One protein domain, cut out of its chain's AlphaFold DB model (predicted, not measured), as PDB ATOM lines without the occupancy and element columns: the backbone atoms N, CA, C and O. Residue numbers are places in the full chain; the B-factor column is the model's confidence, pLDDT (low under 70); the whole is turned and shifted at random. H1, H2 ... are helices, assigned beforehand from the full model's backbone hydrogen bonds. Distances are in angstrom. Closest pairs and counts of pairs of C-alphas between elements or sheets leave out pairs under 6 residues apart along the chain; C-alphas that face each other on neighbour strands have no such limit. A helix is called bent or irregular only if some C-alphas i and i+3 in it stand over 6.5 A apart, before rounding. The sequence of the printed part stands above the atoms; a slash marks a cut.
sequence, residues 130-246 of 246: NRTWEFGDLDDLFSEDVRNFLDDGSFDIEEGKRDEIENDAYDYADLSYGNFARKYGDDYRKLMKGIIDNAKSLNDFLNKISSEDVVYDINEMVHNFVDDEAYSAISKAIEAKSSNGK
ATOM      1  N   ASN A 130     -33.542  33.663  -8.214       82.25
ATOM      2  CA  ASN A 130     -34.602  34.656  -8.437       82.25
ATOM      3  C   ASN A 130     -34.175  36.098  -8.135       82.25
ATOM      4  O   ASN A 130     -34.749  37.023  -8.697       82.25
ATOM      5  N   ARG A 131     -33.224  36.307  -7.217       82.25
ATOM      6  CA  ARG A 131     -32.791  37.658  -6.852       82.25
ATOM      7  C   ARG A 131     -32.184  38.366  -8.064       82.25
ATOM      8  O   ARG A 131     -32.657  39.433  -8.433       82.25
ATOM      9  N   THR A 132     -31.264  37.682  -8.736       88.06
ATOM     10  CA  THR A 132     -30.654  38.141  -9.984       88.06
ATOM     11  C   THR A 132     -31.651  38.139 -11.136       88.06
ATOM     12  O   THR A 132     -31.856  39.160 -11.780       88.06
ATOM     13  N   TRP A 133     -32.321  37.013 -11.375       88.12
ATOM     14  CA  TRP A 133     -33.024  36.796 -12.643       88.12
ATOM     15  C   TRP A 133     -34.484  37.267 -12.680       88.12
ATOM     16  O   TRP A 133     -35.059  37.334 -13.762       88.12
ATOM     17  N   GLU A 134     -35.115  37.534 -11.532       82.12
ATOM     18  CA  GLU A 134     -36.564  37.804 -11.452       82.12
ATOM     19  C   GLU A 134     -36.921  39.063 -10.640       82.12
ATOM     20  O   GLU A 134     -38.066  39.519 -10.702       82.12
ATOM     21  N   PHE A 135     -35.996  39.612  -9.842       78.81
ATOM     22  CA  PHE A 135     -36.280  40.709  -8.907       78.81
ATOM     23  C   PHE A 135     -35.507  42.009  -9.173       78.81
ATOM     24  O   PHE A 135     -35.544  42.895  -8.321       78.81
ATOM     25  N   GLY A 136     -34.905  42.153 -10.355       74.12
ATOM     26  CA  GLY A 136     -34.386  43.433 -10.851       74.12
ATOM     27  C   GLY A 136     -32.931  43.748 -10.497       74.12
ATOM     28  O   GLY A 136     -32.454  44.804 -10.879       74.12
ATOM     29  N   ASP A 137     -32.191  42.848  -9.835       84.44
ATOM     30  CA  ASP A 137     -30.753  43.060  -9.558       84.44
ATOM     31  C   ASP A 137     -29.939  43.274 -10.860       84.44
ATOM     32  O   ASP A 137     -28.904  43.935 -10.841       84.44
ATOM     33  N   LEU A 138     -30.390  42.721 -11.995       90.50
ATOM     34  CA  LEU A 138     -29.765  42.954 -13.302       90.50
ATOM     35  C   LEU A 138     -30.106  44.321 -13.907       90.50
ATOM     36  O   LEU A 138     -29.324  44.810 -14.715       90.50
ATOM     37  N   ASP A 139     -31.229  44.935 -13.531       88.50
ATOM     38  CA  ASP A 139     -31.657  46.221 -14.094       88.50
ATOM     39  C   ASP A 139     -30.712  47.343 -13.642       88.50
ATOM     40  O   ASP A 139     -30.380  48.234 -14.424       88.50
ATOM     41  N   ASP A 140     -30.227  47.272 -12.397       90.25
ATOM     42  CA  ASP A 140     -29.240  48.212 -11.858       90.25
ATOM     43  C   ASP A 140     -27.895  48.088 -12.595       90.25
ATOM     44  O   ASP A 140     -27.334  49.098 -13.019       90.25
ATOM     45  N   LEU A 141     -27.412  46.856 -12.805       92.44
ATOM     46  CA  LEU A 141     -26.183  46.597 -13.569       92.44
ATOM     47  C   LEU A 141     -26.318  47.073 -15.019       92.44
ATOM     48  O   LEU A 141     -25.450  47.769 -15.530       92.44
ATOM     49  N   PHE A 142     -27.445  46.761 -15.657       95.69
ATOM     50  CA  PHE A 142     -27.727  47.195 -17.021       95.69
ATOM     51  C   PHE A 142     -27.791  48.723 -17.134       95.69
ATOM     52  O   PHE A 142     -27.228  49.290 -18.066       95.69
ATOM     53  N   SER A 143     -28.432  49.400 -16.174       94.25
ATOM     54  CA  SER A 143     -28.471  50.869 -16.111       94.25
ATOM     55  C   SER A 143     -27.071  51.474 -16.089       94.25
ATOM     56  O   SER A 143     -26.817  52.491 -16.735       94.25
ATOM     57  N   GLU A 144     -26.190  50.886 -15.280       94.62
ATOM     58  CA  GLU A 144     -24.816  51.341 -15.114       94.62
ATOM     59  C   GLU A 144     -24.022  51.156 -16.410       94.62
ATOM     60  O   GLU A 144     -23.444  52.126 -16.900       94.62
ATOM     61  N   ASP A 145     -24.080  49.971 -17.019       95.12
ATOM     62  CA  ASP A 145     -23.368  49.674 -18.266       95.12
ATOM     63  C   ASP A 145     -23.868  50.540 -19.427       95.12
ATOM     64  O   ASP A 145     -23.064  51.104 -20.173       95.12
ATOM     65  N   VAL A 146     -25.188  50.748 -19.540       95.88
ATOM     66  CA  VAL A 146     -25.747  51.664 -20.544       95.88
ATOM     67  C   VAL A 146     -25.167  53.067 -20.374       95.88
ATOM     68  O   VAL A 146     -24.706  53.660 -21.347       95.88
ATOM     69  N   ARG A 147     -25.137  53.607 -19.152       94.00
ATOM     70  CA  ARG A 147     -24.568  54.943 -18.909       94.00
ATOM     71  C   ARG A 147     -23.080  54.997 -19.212       94.00
ATOM     72  O   ARG A 147     -22.654  55.946 -19.864       94.00
ATOM     73  N   ASN A 148     -22.325  53.985 -18.795       94.00
ATOM     74  CA  ASN A 148     -20.885  53.906 -19.021       94.00
ATOM     75  C   ASN A 148     -20.549  53.953 -20.518       94.00
ATOM     76  O   ASN A 148     -19.725  54.771 -20.920       94.00
ATOM     77  N   PHE A 149     -21.248  53.173 -21.348       94.81
ATOM     78  CA  PHE A 149     -21.063  53.191 -22.804       94.81
ATOM     79  C   PHE A 149     -21.478  54.504 -23.479       94.81
ATOM     80  O   PHE A 149     -20.974  54.867 -24.544       94.81
ATOM     81  N   LEU A 150     -22.450  55.215 -22.907       91.25
ATOM     82  CA  LEU A 150     -22.851  56.529 -23.404       91.25
ATOM     83  C   LEU A 150     -21.863  57.625 -22.969       91.25
ATOM     84  O   LEU A 150     -21.684  58.605 -23.691       91.25
ATOM     85  N   ASP A 151     -21.229  57.477 -21.802       91.12
ATOM     86  CA  ASP A 151     -20.250  58.419 -21.249       91.12
ATOM     87  C   ASP A 151     -18.849  58.270 -21.845       91.12
ATOM     88  O   ASP A 151     -18.142  59.268 -22.011       91.12
ATOM     89  N   ASP A 152     -18.435  57.048 -22.171       91.19
ATOM     90  CA  ASP A 152     -17.098  56.769 -22.697       91.19
ATOM     91  C   ASP A 152     -16.943  57.082 -24.198       91.19
ATOM     92  O   ASP A 152     -15.827  57.073 -24.727       91.19
ATOM     93  N   GLY A 153     -18.046  57.413 -24.876       83.06
ATOM     94  CA  GLY A 153     -18.065  57.733 -26.300       83.06
ATOM     95  C   GLY A 153     -17.975  56.507 -27.211       83.06
ATOM     96  O   GLY A 153     -17.591  56.649 -28.372       83.06
ATOM     97  N   SER A 154     -18.341  55.315 -26.722       90.25
ATOM     98  CA  SER A 154     -18.425  54.083 -27.524       90.25
ATOM     99  C   SER A 154     -19.397  54.193 -28.703       90.25
ATOM    100  O   SER A 154     -19.274  53.451 -29.681       90.25
ATOM    101  N   PHE A 155     -20.344  55.132 -28.633       90.62
ATOM    102  CA  PHE A 155     -21.354  55.387 -29.652       90.62
ATOM    103  C   PHE A 155     -21.342  56.852 -30.098       90.62
ATOM    104  O   PHE A 155     -21.270  57.763 -29.274       90.62
ATOM    105  N   ASP A 156     -21.471  57.081 -31.409       87.31
ATOM    106  CA  ASP A 156     -21.672  58.422 -31.968       87.31
ATOM    107  C   ASP A 156     -23.161  58.777 -31.903       87.31
ATOM    108  O   ASP A 156     -23.990  58.203 -32.616       87.31
ATOM    109  N   ILE A 157     -23.506  59.677 -30.984       86.44
ATOM    110  CA  ILE A 157     -24.888  60.016 -30.649       86.44
ATOM    111  C   ILE A 157     -25.139  61.486 -30.943       86.44
ATOM    112  O   ILE A 157     -24.411  62.368 -30.493       86.44
ATOM    113  N   GLU A 158     -26.222  61.743 -31.673       86.06
ATOM    114  CA  GLU A 158     -26.682  63.097 -31.965       86.06
ATOM    115  C   GLU A 158     -26.958  63.883 -30.670       86.06
ATOM    116  O   GLU A 158     -27.569  63.377 -29.722       86.06
ATOM    117  N   GLU A 159     -26.524  65.145 -30.646       81.12
ATOM    118  CA  GLU A 159     -26.670  66.031 -29.493       81.12
ATOM    119  C   GLU A 159     -28.140  66.114 -29.040       81.12
ATOM    120  O   GLU A 159     -29.053  66.339 -29.834       81.12
ATOM    121  N   GLY A 160     -28.375  65.901 -27.743       83.44
ATOM    122  CA  GLY A 160     -29.714  65.922 -27.149       83.44
ATOM    123  C   GLY A 160     -30.517  64.618 -27.256       83.44
ATOM    124  O   GLY A 160     -31.583  64.549 -26.653       83.44
ATOM    125  N   LYS A 161     -30.026  63.573 -27.942       89.25
ATOM    126  CA  LYS A 161     -30.720  62.265 -28.026       89.25
ATOM    127  C   LYS A 161     -30.297  61.232 -26.987       89.25
ATOM    128  O   LYS A 161     -30.854  60.138 -26.955       89.25
ATOM    129  N   ARG A 162     -29.334  61.572 -26.133       89.69
ATOM    130  CA  ARG A 162     -28.766  60.656 -25.139       89.69
ATOM    131  C   ARG A 162     -29.825  60.050 -24.217       89.69
ATOM    132  O   ARG A 162     -29.933  58.832 -24.161       89.69
ATOM    133  N   ASP A 163     -30.621  60.888 -23.556       90.06
ATOM    134  CA  ASP A 163     -31.633  60.431 -22.593       90.06
ATOM    135  C   ASP A 163     -32.702  59.556 -23.265       90.06
ATOM    136  O   ASP A 163     -33.222  58.619 -22.665       90.06
ATOM    137  N   GLU A 164     -33.038  59.834 -24.529       91.62
ATOM    138  CA  GLU A 164     -33.958  58.986 -25.290       91.62
ATOM    139  C   GLU A 164     -33.349  57.615 -25.583       91.62
ATOM    140  O   GLU A 164     -34.026  56.609 -25.408       91.62
ATOM    141  N   ILE A 165     -32.080  57.560 -25.999       92.94
ATOM    142  CA  ILE A 165     -31.382  56.300 -26.292       92.94
ATOM    143  C   ILE A 165     -31.209  55.458 -25.023       92.94
ATOM    144  O   ILE A 165     -31.426  54.251 -25.079       92.94
ATOM    145  N   GLU A 166     -30.866  56.078 -23.889       93.31
ATOM    146  CA  GLU A 166     -30.783  55.388 -22.592       93.31
ATOM    147  C   GLU A 166     -32.125  54.735 -22.227       93.31
ATOM    148  O   GLU A 166     -32.157  53.570 -21.838       93.31
ATOM    149  N   ASN A 167     -33.239  55.453 -22.404       92.56
ATOM    150  CA  ASN A 167     -34.572  54.913 -22.124       92.56
ATOM    151  C   ASN A 167     -34.982  53.821 -23.124       92.56
ATOM    152  O   ASN A 167     -35.474  52.771 -22.714       92.56
ATOM    153  N   ASP A 168     -34.756  54.038 -24.421       94.50
ATOM    154  CA  ASP A 168     -35.146  53.096 -25.475       94.50
ATOM    155  C   ASP A 168     -34.320  51.798 -25.422       94.50
ATOM    156  O   ASP A 168     -34.804  50.745 -25.840       94.50
ATOM    157  N   ALA A 169     -33.095  51.822 -24.881       94.25
ATOM    158  CA  ALA A 169     -32.268  50.626 -24.715       94.25
ATOM    159  C   ALA A 169     -32.994  49.521 -23.916       94.25
ATOM    160  O   ALA A 169     -32.890  48.339 -24.254       94.25
ATOM    161  N   TYR A 170     -33.810  49.881 -22.922       91.88
ATOM    162  CA  TYR A 170     -34.587  48.908 -22.145       91.88
ATOM    163  C   TYR A 170     -35.567  48.091 -22.989       91.88
ATOM    164  O   TYR A 170     -35.783  46.914 -22.706       91.88
ATOM    165  N   ASP A 171     -36.127  48.678 -24.049       93.50
ATOM    166  CA  ASP A 171     -37.071  47.985 -24.931       93.50
ATOM    167  C   ASP A 171     -36.384  46.916 -25.800       93.50
ATOM    168  O   ASP A 171     -37.046  46.030 -26.353       93.50
ATOM    169  N   TYR A 172     -35.055  46.985 -25.928       94.56
ATOM    170  CA  TYR A 172     -34.262  46.120 -26.801       94.56
ATOM    171  C   TYR A 172     -33.414  45.071 -26.073       94.56
ATOM    172  O   TYR A 172     -32.873  44.182 -26.747       94.56
ATOM    173  N   ALA A 173     -33.301  45.157 -24.747       94.12
ATOM    174  CA  ALA A 173     -32.536  44.225 -23.926       94.12
ATOM    175  C   ALA A 173     -33.330  42.943 -23.607       94.12
ATOM    176  O   ALA A 173     -34.516  42.995 -23.276       94.12
ATOM    177  N   ASP A 174     -32.678  41.774 -23.658       92.38
ATOM    178  CA  ASP A 174     -33.237  40.506 -23.160       92.38
ATOM    179  C   ASP A 174     -32.359  39.952 -22.033       92.38
ATOM    180  O   ASP A 174     -31.570  39.024 -22.230       92.38
ATOM    181  N   LEU A 175     -32.555  40.493 -20.826       91.81
ATOM    182  CA  LEU A 175     -31.856  40.089 -19.596       91.81
ATOM    183  C   LEU A 175     -32.390  38.777 -18.986       91.81
ATOM    184  O   LEU A 175     -32.175  38.483 -17.809       91.81
ATOM    185  N   SER A 176     -33.111  37.953 -19.754       91.44
ATOM    186  CA  SER A 176     -33.671  36.710 -19.224       91.44
ATOM    187  C   SER A 176     -32.603  35.640 -18.978       91.44
ATOM    188  O   SER A 176     -31.694  35.425 -19.787       91.44
ATOM    189  N   TYR A 177     -32.790  34.835 -17.921       91.88
ATOM    190  CA  TYR A 177     -31.939  33.661 -17.670       91.88
ATOM    191  C   TYR A 177     -31.860  32.725 -18.886       91.88
ATOM    192  O   TYR A 177     -30.829  32.118 -19.158       91.88
ATOM    193  N   GLY A 178     -32.952  32.598 -19.647       91.81
ATOM    194  CA  GLY A 178     -32.986  31.744 -20.833       91.81
ATOM    195  C   GLY A 178     -32.061  32.216 -21.959       91.81
ATOM    196  O   GLY A 178     -31.608  31.382 -22.749       91.81
ATOM    197  N   ASN A 179     -31.795  33.521 -22.053       92.19
ATOM    198  CA  ASN A 179     -30.825  34.086 -22.985       92.19
ATOM    199  C   ASN A 179     -29.394  33.914 -22.444       92.19
ATOM    200  O   ASN A 179     -28.549  33.336 -23.130       92.19
ATOM    201  N   PHE A 180     -29.171  34.243 -21.168       95.00
ATOM    202  CA  PHE A 180     -27.902  34.012 -20.469       95.00
ATOM    203  C   PHE A 180     -27.418  32.555 -20.567       95.00
ATOM    204  O   PHE A 180     -26.313  32.277 -21.037       95.00
ATOM    205  N   ALA A 181     -28.273  31.596 -20.202       93.31
ATOM    206  CA  ALA A 181     -27.956  30.170 -20.224       93.31
ATOM    207  C   ALA A 181     -27.654  29.652 -21.637       93.31
ATOM    208  O   ALA A 181     -26.874  28.714 -21.807       93.31
ATOM    209  N   ARG A 182     -28.241  30.263 -22.673       92.81
ATOM    210  CA  ARG A 182     -27.935  29.921 -24.069       92.81
ATOM    211  C   ARG A 182     -26.523  30.347 -24.455       92.81
ATOM    212  O   ARG A 182     -25.889  29.641 -25.234       92.81
ATOM    213  N   LYS A 183     -26.059  31.480 -23.928       94.75
ATOM    214  CA  LYS A 183     -24.744  32.050 -24.220       94.75
ATOM    215  C   LYS A 183     -23.632  31.376 -23.414       94.75
ATOM    216  O   LYS A 183     -22.669  30.903 -24.003       94.75
ATOM    217  N   TYR A 184     -23.808  31.249 -22.099       95.19
ATOM    218  CA  TYR A 184     -22.757  30.783 -21.180       95.19
ATOM    219  C   TYR A 184     -22.934  29.350 -20.675       95.19
ATOM    220  O   TYR A 184     -22.048  28.809 -20.011       95.19
ATOM    221  N   GLY A 185     -24.041  28.680 -21.009       93.69
ATOM    222  CA  GLY A 185     -24.310  27.326 -20.525       93.69
ATOM    223  C   GLY A 185     -23.225  26.314 -20.904       93.69
ATOM    224  O   GLY A 185     -22.983  25.370 -20.155       93.69
ATOM    225  N   ASP A 186     -22.562  26.479 -22.048       92.56
ATOM    226  CA  ASP A 186     -21.483  25.589 -22.492       92.56
ATOM    227  C   ASP A 186     -20.205  25.781 -21.669       92.56
ATOM    228  O   ASP A 186     -19.577  24.794 -21.276       92.56
ATOM    229  N   ASP A 187     -19.843  27.027 -21.373       94.56
ATOM    230  CA  ASP A 187     -18.650  27.357 -20.593       94.56
ATOM    231  C   ASP A 187     -18.833  26.993 -19.121       94.56
ATOM    232  O   ASP A 187     -17.971  26.324 -18.545       94.56
ATOM    233  N   TYR A 188     -20.017  27.254 -18.567       95.31
ATOM    234  CA  TYR A 188     -20.417  26.740 -17.259       95.31
ATOM    235  C   TYR A 188     -20.280  25.211 -17.171       95.31
ATOM    236  O   TYR A 188     -19.703  24.682 -16.218       95.31
ATOM    237  N   ARG A 189     -20.760  24.463 -18.177       92.94
ATOM    238  CA  ARG A 189     -20.653  22.993 -18.165       92.94
ATOM    239  C   ARG A 189     -19.205  22.516 -18.230       92.94
ATOM    240  O   ARG A 189     -18.885  21.508 -17.598       92.94
ATOM    241  N   LYS A 190     -18.319  23.211 -18.956       93.62
ATOM    242  CA  LYS A 190     -16.876  22.900 -18.963       93.62
ATOM    243  C   LYS A 190     -16.262  23.132 -17.580       93.62
ATOM    244  O   LYS A 190     -15.587  22.233 -17.076       93.62
ATOM    245  N   LEU A 191     -16.550  24.281 -16.966       95.19
ATOM    246  CA  LEU A 191     -16.095  24.640 -15.621       95.19
ATOM    247  C   LEU A 191     -16.535  23.588 -14.592       95.19
ATOM    248  O   LEU A 191     -15.705  22.975 -13.914       95.19
ATOM    249  N   MET A 192     -17.837  23.298 -14.536       95.38
ATOM    250  CA  MET A 192     -18.393  22.330 -13.591       95.38
ATOM    251  C   MET A 192     -17.900  20.918 -13.818       95.38
ATOM    252  O   MET A 192     -17.586  20.220 -12.853       95.38
ATOM    253  N   LYS A 193     -17.761  20.491 -15.074       94.44
ATOM    254  CA  LYS A 193     -17.175  19.188 -15.378       94.44
ATOM    255  C   LYS A 193     -15.758  19.071 -14.820       94.44
ATOM    256  O   LYS A 193     -15.461  18.072 -14.169       94.44
ATOM    257  N   GLY A 194     -14.919  20.089 -15.011       94.81
ATOM    258  CA  GLY A 194     -13.569  20.116 -14.445       94.81
ATOM    259  C   GLY A 194     -13.573  19.982 -12.920       94.81
ATOM    260  O   GLY A 194     -12.784  19.220 -12.359       94.81
ATOM    261  N   ILE A 195     -14.496  20.659 -12.241       96.38
ATOM    262  CA  ILE A 195     -14.619  20.605 -10.778       96.38
ATOM    263  C   ILE A 195     -15.100  19.228 -10.304       96.38
ATOM    264  O   ILE A 195     -14.488  18.632  -9.416       96.38
ATOM    265  N   ILE A 196     -16.139  18.674 -10.931       95.81
ATOM    266  CA  ILE A 196     -16.674  17.344 -10.608       95.81
ATOM    267  C   ILE A 196     -15.607  16.260 -10.820       95.81
ATOM    268  O   ILE A 196     -15.437  15.369  -9.980       95.81
ATOM    269  N   ASP A 197     -14.878  16.323 -11.935       95.12
ATOM    270  CA  ASP A 197     -13.879  15.322 -12.306       95.12
ATOM    271  C   ASP A 197     -12.684  15.328 -11.341       95.12
ATOM    272  O   ASP A 197     -12.202  14.249 -10.979       95.12
ATOM    273  N   ASN A 198     -12.285  16.498 -10.839       96.06
ATOM    274  CA  ASN A 198     -11.138  16.650  -9.942       96.06
ATOM    275  C   ASN A 198     -11.466  16.504  -8.449       96.06
ATOM    276  O   ASN A 198     -10.574  16.167  -7.668       96.06
ATOM    277  N   ALA A 199     -12.723  16.704  -8.043       97.31
ATOM    278  CA  ALA A 199     -13.108  16.611  -6.640       97.31
ATOM    279  C   ALA A 199     -12.962  15.181  -6.083       97.31
ATOM    280  O   ALA A 199     -13.474  14.197  -6.644       97.31
ATOM    281  N   LYS A 200     -12.281  15.073  -4.937       95.75
ATOM    282  CA  LYS A 200     -11.960  13.812  -4.241       95.75
ATOM    283  C   LYS A 200     -13.042  13.371  -3.257       95.75
ATOM    284  O   LYS A 200     -13.091  12.205  -2.874       95.75
ATOM    285  N   SER A 201     -13.896  14.293  -2.826       95.19
ATOM    286  CA  SER A 201     -14.996  14.041  -1.893       95.19
ATOM    287  C   SER A 201     -16.132  15.034  -2.122       95.19
ATOM    288  O   SER A 201     -15.945  16.033  -2.813       95.19
ATOM    289  N   LEU A 202     -17.290  14.794  -1.499       93.69
ATOM    290  CA  LEU A 202     -18.397  15.749  -1.538       93.69
ATOM    291  C   LEU A 202     -18.008  17.091  -0.899       93.69
ATOM    292  O   LEU A 202     -18.298  18.126  -1.476       93.69
ATOM    293  N   ASN A 203     -17.292  17.091   0.228       93.69
ATOM    294  CA  ASN A 203     -16.847  18.341   0.861       93.69
ATOM    295  C   ASN A 203     -15.862  19.115  -0.021       93.69
ATOM    296  O   ASN A 203     -15.946  20.329  -0.109       93.69
ATOM    297  N   ASP A 204     -14.945  18.412  -0.686       95.75
ATOM    298  CA  ASP A 204     -14.004  19.020  -1.636       95.75
ATOM    299  C   ASP A 204     -14.750  19.668  -2.813       95.75
ATOM    300  O   ASP A 204     -14.479  20.805  -3.187       95.75
ATOM    301  N   PHE A 205     -15.765  18.975  -3.335       96.50
ATOM    302  CA  PHE A 205     -16.651  19.508  -4.363       96.50
ATOM    303  C   PHE A 205     -17.404  20.764  -3.897       96.50
ATOM    304  O   PHE A 205     -17.358  21.783  -4.581       96.50
ATOM    305  N   LEU A 206     -18.058  20.698  -2.734       94.94
ATOM    306  CA  LEU A 206     -18.833  21.801  -2.158       94.94
ATOM    307  C   LEU A 206     -17.958  23.033  -1.880       94.94
ATOM    308  O   LEU A 206     -18.267  24.132  -2.332       94.94
ATOM    309  N   ASN A 207     -16.787  22.831  -1.269       94.50
ATOM    310  CA  ASN A 207     -15.810  23.898  -1.056       94.50
ATOM    311  C   ASN A 207     -15.355  24.537  -2.374       94.50
ATOM    312  O   ASN A 207     -15.082  25.733  -2.412       94.50
ATOM    313  N   LYS A 208     -15.245  23.754  -3.456       95.69
ATOM    314  CA  LYS A 208     -14.800  24.269  -4.751       95.69
ATOM    315  C   LYS A 208     -15.886  25.080  -5.452       95.69
ATOM    316  O   LYS A 208     -15.574  26.159  -5.943       95.69
ATOM    317  N   ILE A 209     -17.138  24.617  -5.479       94.19
ATOM    318  CA  ILE A 209     -18.237  25.379  -6.107       94.19
ATOM    319  C   ILE A 209     -18.547  26.693  -5.375       94.19
ATOM    320  O   ILE A 209     -19.068  27.613  -5.994       94.19
ATOM    321  N   SER A 210     -18.186  26.784  -4.093       91.00
ATOM    322  CA  SER A 210     -18.326  27.989  -3.268       91.00
ATOM    323  C   SER A 210     -17.015  28.762  -3.088       91.00
ATOM    324  O   SER A 210     -16.960  29.705  -2.300       91.00
ATOM    325  N   SER A 211     -15.953  28.372  -3.799       93.50
ATOM    326  CA  SER A 211     -14.675  29.087  -3.777       93.50
ATOM    327  C   SER A 211     -14.772  30.437  -4.484       93.50
ATOM    328  O   SER A 211     -15.529  30.581  -5.444       93.50
ATOM    329  N   GLU A 212     -13.963  31.398  -4.034       93.12
ATOM    330  CA  GLU A 212     -13.898  32.743  -4.618       93.12
ATOM    331  C   GLU A 212     -13.655  32.699  -6.130       93.12
ATOM    332  O   GLU A 212     -14.366  33.380  -6.858       93.12
ATOM    333  N   ASP A 213     -12.757  31.827  -6.607       93.25
ATOM    334  CA  ASP A 213     -12.474  31.659  -8.041       93.25
ATOM    335  C   ASP A 213     -13.733  31.298  -8.846       93.25
ATOM    336  O   ASP A 213     -14.032  31.907  -9.865       93.25
ATOM    337  N   VAL A 214     -14.509  30.312  -8.382       94.31
ATOM    338  CA  VAL A 214     -15.698  29.840  -9.114       94.31
ATOM    339  C   VAL A 214     -16.824  30.862  -9.048       94.31
ATOM    340  O   VAL A 214     -17.556  31.039 -10.020       94.31
ATOM    341  N   VAL A 215     -16.969  31.540  -7.908       92.88
ATOM    342  CA  VAL A 215     -17.932  32.634  -7.763       92.88
ATOM    343  C   VAL A 215     -17.562  33.788  -8.695       92.88
ATOM    344  O   VAL A 215     -18.447  34.329  -9.355       92.88
ATOM    345  N   TYR A 216     -16.276  34.128  -8.790       94.75
ATOM    346  CA  TYR A 216     -15.770  35.143  -9.705       94.75
ATOM    347  C   TYR A 216     -16.052  34.771 -11.163       94.75
ATOM    348  O   TYR A 216     -16.696  35.555 -11.851       94.75
ATOM    349  N   ASP A 217     -15.680  33.563 -11.604       96.62
ATOM    350  CA  ASP A 217     -15.904  33.104 -12.984       96.62
ATOM    351  C   ASP A 217     -17.390  33.189 -13.379       96.62
ATOM    352  O   ASP A 217     -17.738  33.600 -14.484       96.62
ATOM    353  N   ILE A 218     -18.297  32.801 -12.476       95.75
ATOM    354  CA  ILE A 218     -19.743  32.845 -12.737       95.75
ATOM    355  C   ILE A 218     -20.258  34.288 -12.760       95.75
ATOM    356  O   ILE A 218     -21.072  34.622 -13.622       95.75
ATOM    357  N   ASN A 219     -19.793  35.144 -11.850       94.81
ATOM    358  CA  ASN A 219     -20.164  36.559 -11.851       94.81
ATOM    359  C   ASN A 219     -19.642  37.267 -13.104       94.81
ATOM    360  O   ASN A 219     -20.370  38.055 -13.693       94.81
ATOM    361  N   GLU A 220     -18.431  36.950 -13.558       96.69
ATOM    362  CA  GLU A 220     -17.871  37.471 -14.805       96.69
ATOM    363  C   GLU A 220     -18.737  37.077 -16.012       96.69
ATOM    364  O   GLU A 220     -19.017  37.917 -16.863       96.69
ATOM    365  N   MET A 221     -19.260  35.843 -16.066       97.31
ATOM    366  CA  MET A 221     -20.237  35.463 -17.099       97.31
ATOM    367  C   MET A 221     -21.501  36.334 -17.051       97.31
ATOM    368  O   MET A 221     -22.036  36.679 -18.102       97.31
ATOM    369  N   VAL A 222     -22.001  36.664 -15.852       96.81
ATOM    370  CA  VAL A 222     -23.185  37.525 -15.680       96.81
ATOM    371  C   VAL A 222     -22.885  38.961 -16.105       96.81
ATOM    372  O   VAL A 222     -23.654  39.519 -16.877       96.81
ATOM    373  N   HIS A 223     -21.768  39.543 -15.664       96.19
ATOM    374  CA  HIS A 223     -21.377  40.901 -16.045       96.19
ATOM    375  C   HIS A 223     -21.163  41.021 -17.554       96.19
ATOM    376  O   HIS A 223     -21.791  41.859 -18.183       96.19
ATOM    377  N   ASN A 224     -20.397  40.109 -18.160       97.38
ATOM    378  CA  ASN A 224     -20.196  40.100 -19.612       97.38
ATOM    379  C   ASN A 224     -21.514  39.901 -20.382       97.38
ATOM    380  O   ASN A 224     -21.675  40.385 -21.499       97.38
ATOM    381  N   PHE A 225     -22.476  39.165 -19.813       97.56
ATOM    382  CA  PHE A 225     -23.802  39.049 -20.409       97.56
ATOM    383  C   PHE A 225     -24.546  40.387 -20.417       97.56
ATOM    384  O   PHE A 225     -25.094  40.741 -21.457       97.56
ATOM    385  N   VAL A 226     -24.570  41.093 -19.284       97.12
ATOM    386  CA  VAL A 226     -25.248  42.392 -19.154       97.12
ATOM    387  C   VAL A 226     -24.587  43.441 -20.043       97.12
ATOM    388  O   VAL A 226     -25.298  44.097 -20.798       97.12
ATOM    389  N   ASP A 227     -23.258  43.510 -20.033       96.75
ATOM    390  CA  ASP A 227     -22.446  44.407 -20.858       96.75
ATOM    391  C   ASP A 227     -22.774  44.254 -22.355       96.75
ATOM    392  O   ASP A 227     -23.145  45.206 -23.045       96.75
ATOM    393  N   ASP A 228     -22.766  43.011 -22.850       96.75
ATOM    394  CA  ASP A 228     -23.095  42.712 -24.244       96.75
ATOM    395  C   ASP A 228     -24.563  43.036 -24.598       96.75
ATOM    396  O   ASP A 228     -24.857  43.473 -25.718       96.75
ATOM    397  N   GLU A 229     -25.505  42.817 -23.672       97.19
ATOM    398  CA  GLU A 229     -26.913  43.184 -23.874       97.19
ATOM    399  C   GLU A 229     -27.103  44.709 -23.856       97.19
ATOM    400  O   GLU A 229     -27.848  45.219 -24.693       97.19
ATOM    401  N   ALA A 230     -26.395  45.445 -22.993       97.44
ATOM    402  CA  ALA A 230     -26.385  46.910 -22.951       97.44
ATOM    403  C   ALA A 230     -25.844  47.500 -24.257       97.44
ATOM    404  O   ALA A 230     -26.526  48.295 -24.912       97.44
ATOM    405  N   TYR A 231     -24.679  47.031 -24.707       96.88
ATOM    406  CA  TYR A 231     -24.092  47.447 -25.980       96.88
ATOM    407  C   TYR A 231     -25.037  47.166 -27.163       96.88
ATOM    408  O   TYR A 231     -25.274  48.025 -28.024       96.88
ATOM    409  N   SER A 232     -25.625  45.962 -27.211       97.00
ATOM    410  CA  SER A 232     -26.571  45.582 -28.266       97.00
ATOM    411  C   SER A 232     -27.848  46.426 -28.234       97.00
ATOM    412  O   SER A 232     -28.362  46.804 -29.292       97.00
ATOM    413  N   ALA A 233     -28.367  46.713 -27.044       97.12
ATOM    414  CA  ALA A 233     -29.571  47.502 -26.843       97.12
ATOM    415  C   ALA A 233     -29.395  48.954 -27.305       97.12
ATOM    416  O   ALA A 233     -30.225  49.442 -28.075       97.12
ATOM    417  N   ILE A 234     -28.284  49.602 -26.930       96.56
ATOM    418  CA  ILE A 234     -27.939  50.955 -27.396       96.56
ATOM    419  C   ILE A 234     -27.844  50.982 -28.924       96.56
ATOM    420  O   ILE A 234     -28.457  51.830 -29.575       96.56
ATOM    421  N   SER A 235     -27.134  50.011 -29.511       95.62
ATOM    422  CA  SER A 235     -26.977  49.905 -30.968       95.62
ATOM    423  C   SER A 235     -28.335  49.864 -31.682       95.62
ATOM    424  O   SER A 235     -28.579  50.621 -32.622       95.62
ATOM    425  N   LYS A 236     -29.260  49.021 -31.202       96.00
ATOM    426  CA  LYS A 236     -30.612  48.889 -31.773       96.00
ATOM    427  C   LYS A 236     -31.451  50.155 -31.593       96.00
ATOM    428  O   LYS A 236     -32.175  50.525 -32.517       96.00
ATOM    429  N   ALA A 237     -31.341  50.827 -30.447       94.88
ATOM    430  CA  ALA A 237     -32.036  52.087 -30.201       94.88
ATOM    431  C   ALA A 237     -31.601  53.174 -31.203       94.88
ATOM    432  O   ALA A 237     -32.443  53.836 -31.819       94.88
ATOM    433  N   ILE A 238     -30.293  53.295 -31.462       93.12
ATOM    434  CA  ILE A 238     -29.738  54.230 -32.455       93.12
ATOM    435  C   ILE A 238     -30.227  53.896 -33.878       93.12
ATOM    436  O   ILE A 238     -30.662  54.785 -34.627       93.12
ATOM    437  N   GLU A 239     -30.202  52.618 -34.266       91.44
ATOM    438  CA  GLU A 239     -30.655  52.156 -35.587       91.44
ATOM    439  C   GLU A 239     -32.151  52.421 -35.825       91.44
ATOM    440  O   GLU A 239     -32.552  52.866 -36.912       91.44
ATOM    441  N   ALA A 240     -32.987  52.192 -34.809       88.75
ATOM    442  CA  ALA A 240     -34.426  52.425 -34.878       88.75
ATOM    443  C   ALA A 240     -34.750  53.910 -35.110       88.75
ATOM    444  O   ALA A 240     -35.597  54.248 -35.943       88.75
ATOM    445  N   LYS A 241     -34.026  54.814 -34.442       79.00
ATOM    446  CA  LYS A 241     -34.183  56.269 -34.614       79.00
ATOM    447  C   LYS A 241     -33.717  56.741 -35.986       79.00
ATOM    448  O   LYS A 241     -34.385  57.563 -36.610       79.00
ATOM    449  N   SER A 242     -32.620  56.179 -36.485       75.88
ATOM    450  CA  SER A 242     -32.104  56.478 -37.826       75.88
ATOM    451  C   SER A 242     -33.073  56.035 -38.934       75.88
ATOM    452  O   SER A 242     -33.128  56.642 -40.004       75.88
ATOM    453  N   SER A 243     -33.866  54.992 -38.674       68.00
ATOM    454  CA  SER A 243     -34.849  54.446 -39.616       68.00
ATOM    455  C   SER A 243     -36.189  55.194 -39.609       68.00
ATOM    456  O   SER A 243     -36.814  55.307 -40.659       68.00
ATOM    457  N   ASN A 244     -36.608  55.746 -38.464       61.06
ATOM    458  CA  ASN A 244     -37.843  56.537 -38.332       61.06
ATOM    459  C   ASN A 244     -37.700  58.006 -38.784       61.06
ATOM    460  O   ASN A 244     -38.694  58.725 -38.841       61.06
ATOM    461  N   GLY A 245     -36.483  58.459 -39.097       52.53
ATOM    462  CA  GLY A 245     -36.201  59.790 -39.648       52.53
ATOM    463  C   GLY A 245     -36.240  59.885 -41.182       52.53
ATOM    464  O   GLY A 245     -35.791  60.897 -41.719       52.53
ATOM    465  N   LYS A 246     -36.718  58.847 -41.887       42.28
ATOM    466  CA  LYS A 246     -36.895  58.821 -43.353       42.28
ATOM    467  C   LYS A 246     -38.352  58.953 -43.773       42.28
ATOM    468  O   LYS A 246     -39.213  58.324 -43.122       42.28
TER     469      LYS A 246
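AT A GLANCE: This is residues 130 to 246 of the 246 residues of an uncharacterized protein of Euryarchaeota archaeon (UniProt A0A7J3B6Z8). One long helix, H6, runs along much of a rod, with H2 and H3 packed across it at its residues 223 to 234 and 230 to 238. H4, with a kink of 65 degrees near residue 184, runs on past the beginning of H6 and folds back with H5 as a helical hairpin at that end. The 117 printed residues have six named helices, H1 to H6 in order, and no named strand: the class is all helix, mostly crossed. The whole is loose, with a radius of gyration of the C-alphas of 18.3 A, and spans 64 by 25 by 22 A.

HOW THE PARTS SIT: Start at H1, residues 130 to 134, close but not clearly touching H2, residues 137 to 151: C-alphas 132 and 138 are closest, 5.9 A. H2 and H3, residues 162 to 172, are a helical hairpin, closest at C-alphas 146 and 166, 6.6 A. The hub is H6, residues 212 to 244. It touches H2 at a steep tilt of 58 degrees, closest at C-alphas 146 and 230, 5.4 A. It touches H3 at 69.7 degrees, only just steep, closest at C-alphas 169 and 233, 4.6 A. H4, residues 177 to 198, touches H6 with residues 180 to 188 alone, at a shallow tilt of 21 degrees, opposite ways; C-alphas 180 and 225 are closest, 6.5 A. H5, residues 202 to 209, touches H4, closest at C-alphas 196 and 205, 6.6 A. Every O i to N i+4 pair is within hydrogen-bond range in H1, H5 and H6; look for 10 of 11 in H2, 4 of 7 in H3 and 15 of 18 in H4.

IN THESE COORDINATES: Find C-alpha 130 at (-34.602, 34.656, -8.437), where H1 begins. H2 measures 22.0 A and H4 28.0 A; H4 is irregular, with C-alphas 183 and 186 7.4 A apart. From C-alpha 212 at (-13.898, 32.743, -4.618), H6 runs 47.7 A to C-alpha 244 at (-37.843, 56.537, -38.332).

THE WHOLE: The C-alphas farthest apart are those of Ser 201 and Lys 246, 64.8 A. The printed part has no cut and no long link. Look for low confidence, under 70, at residues 243 to 246.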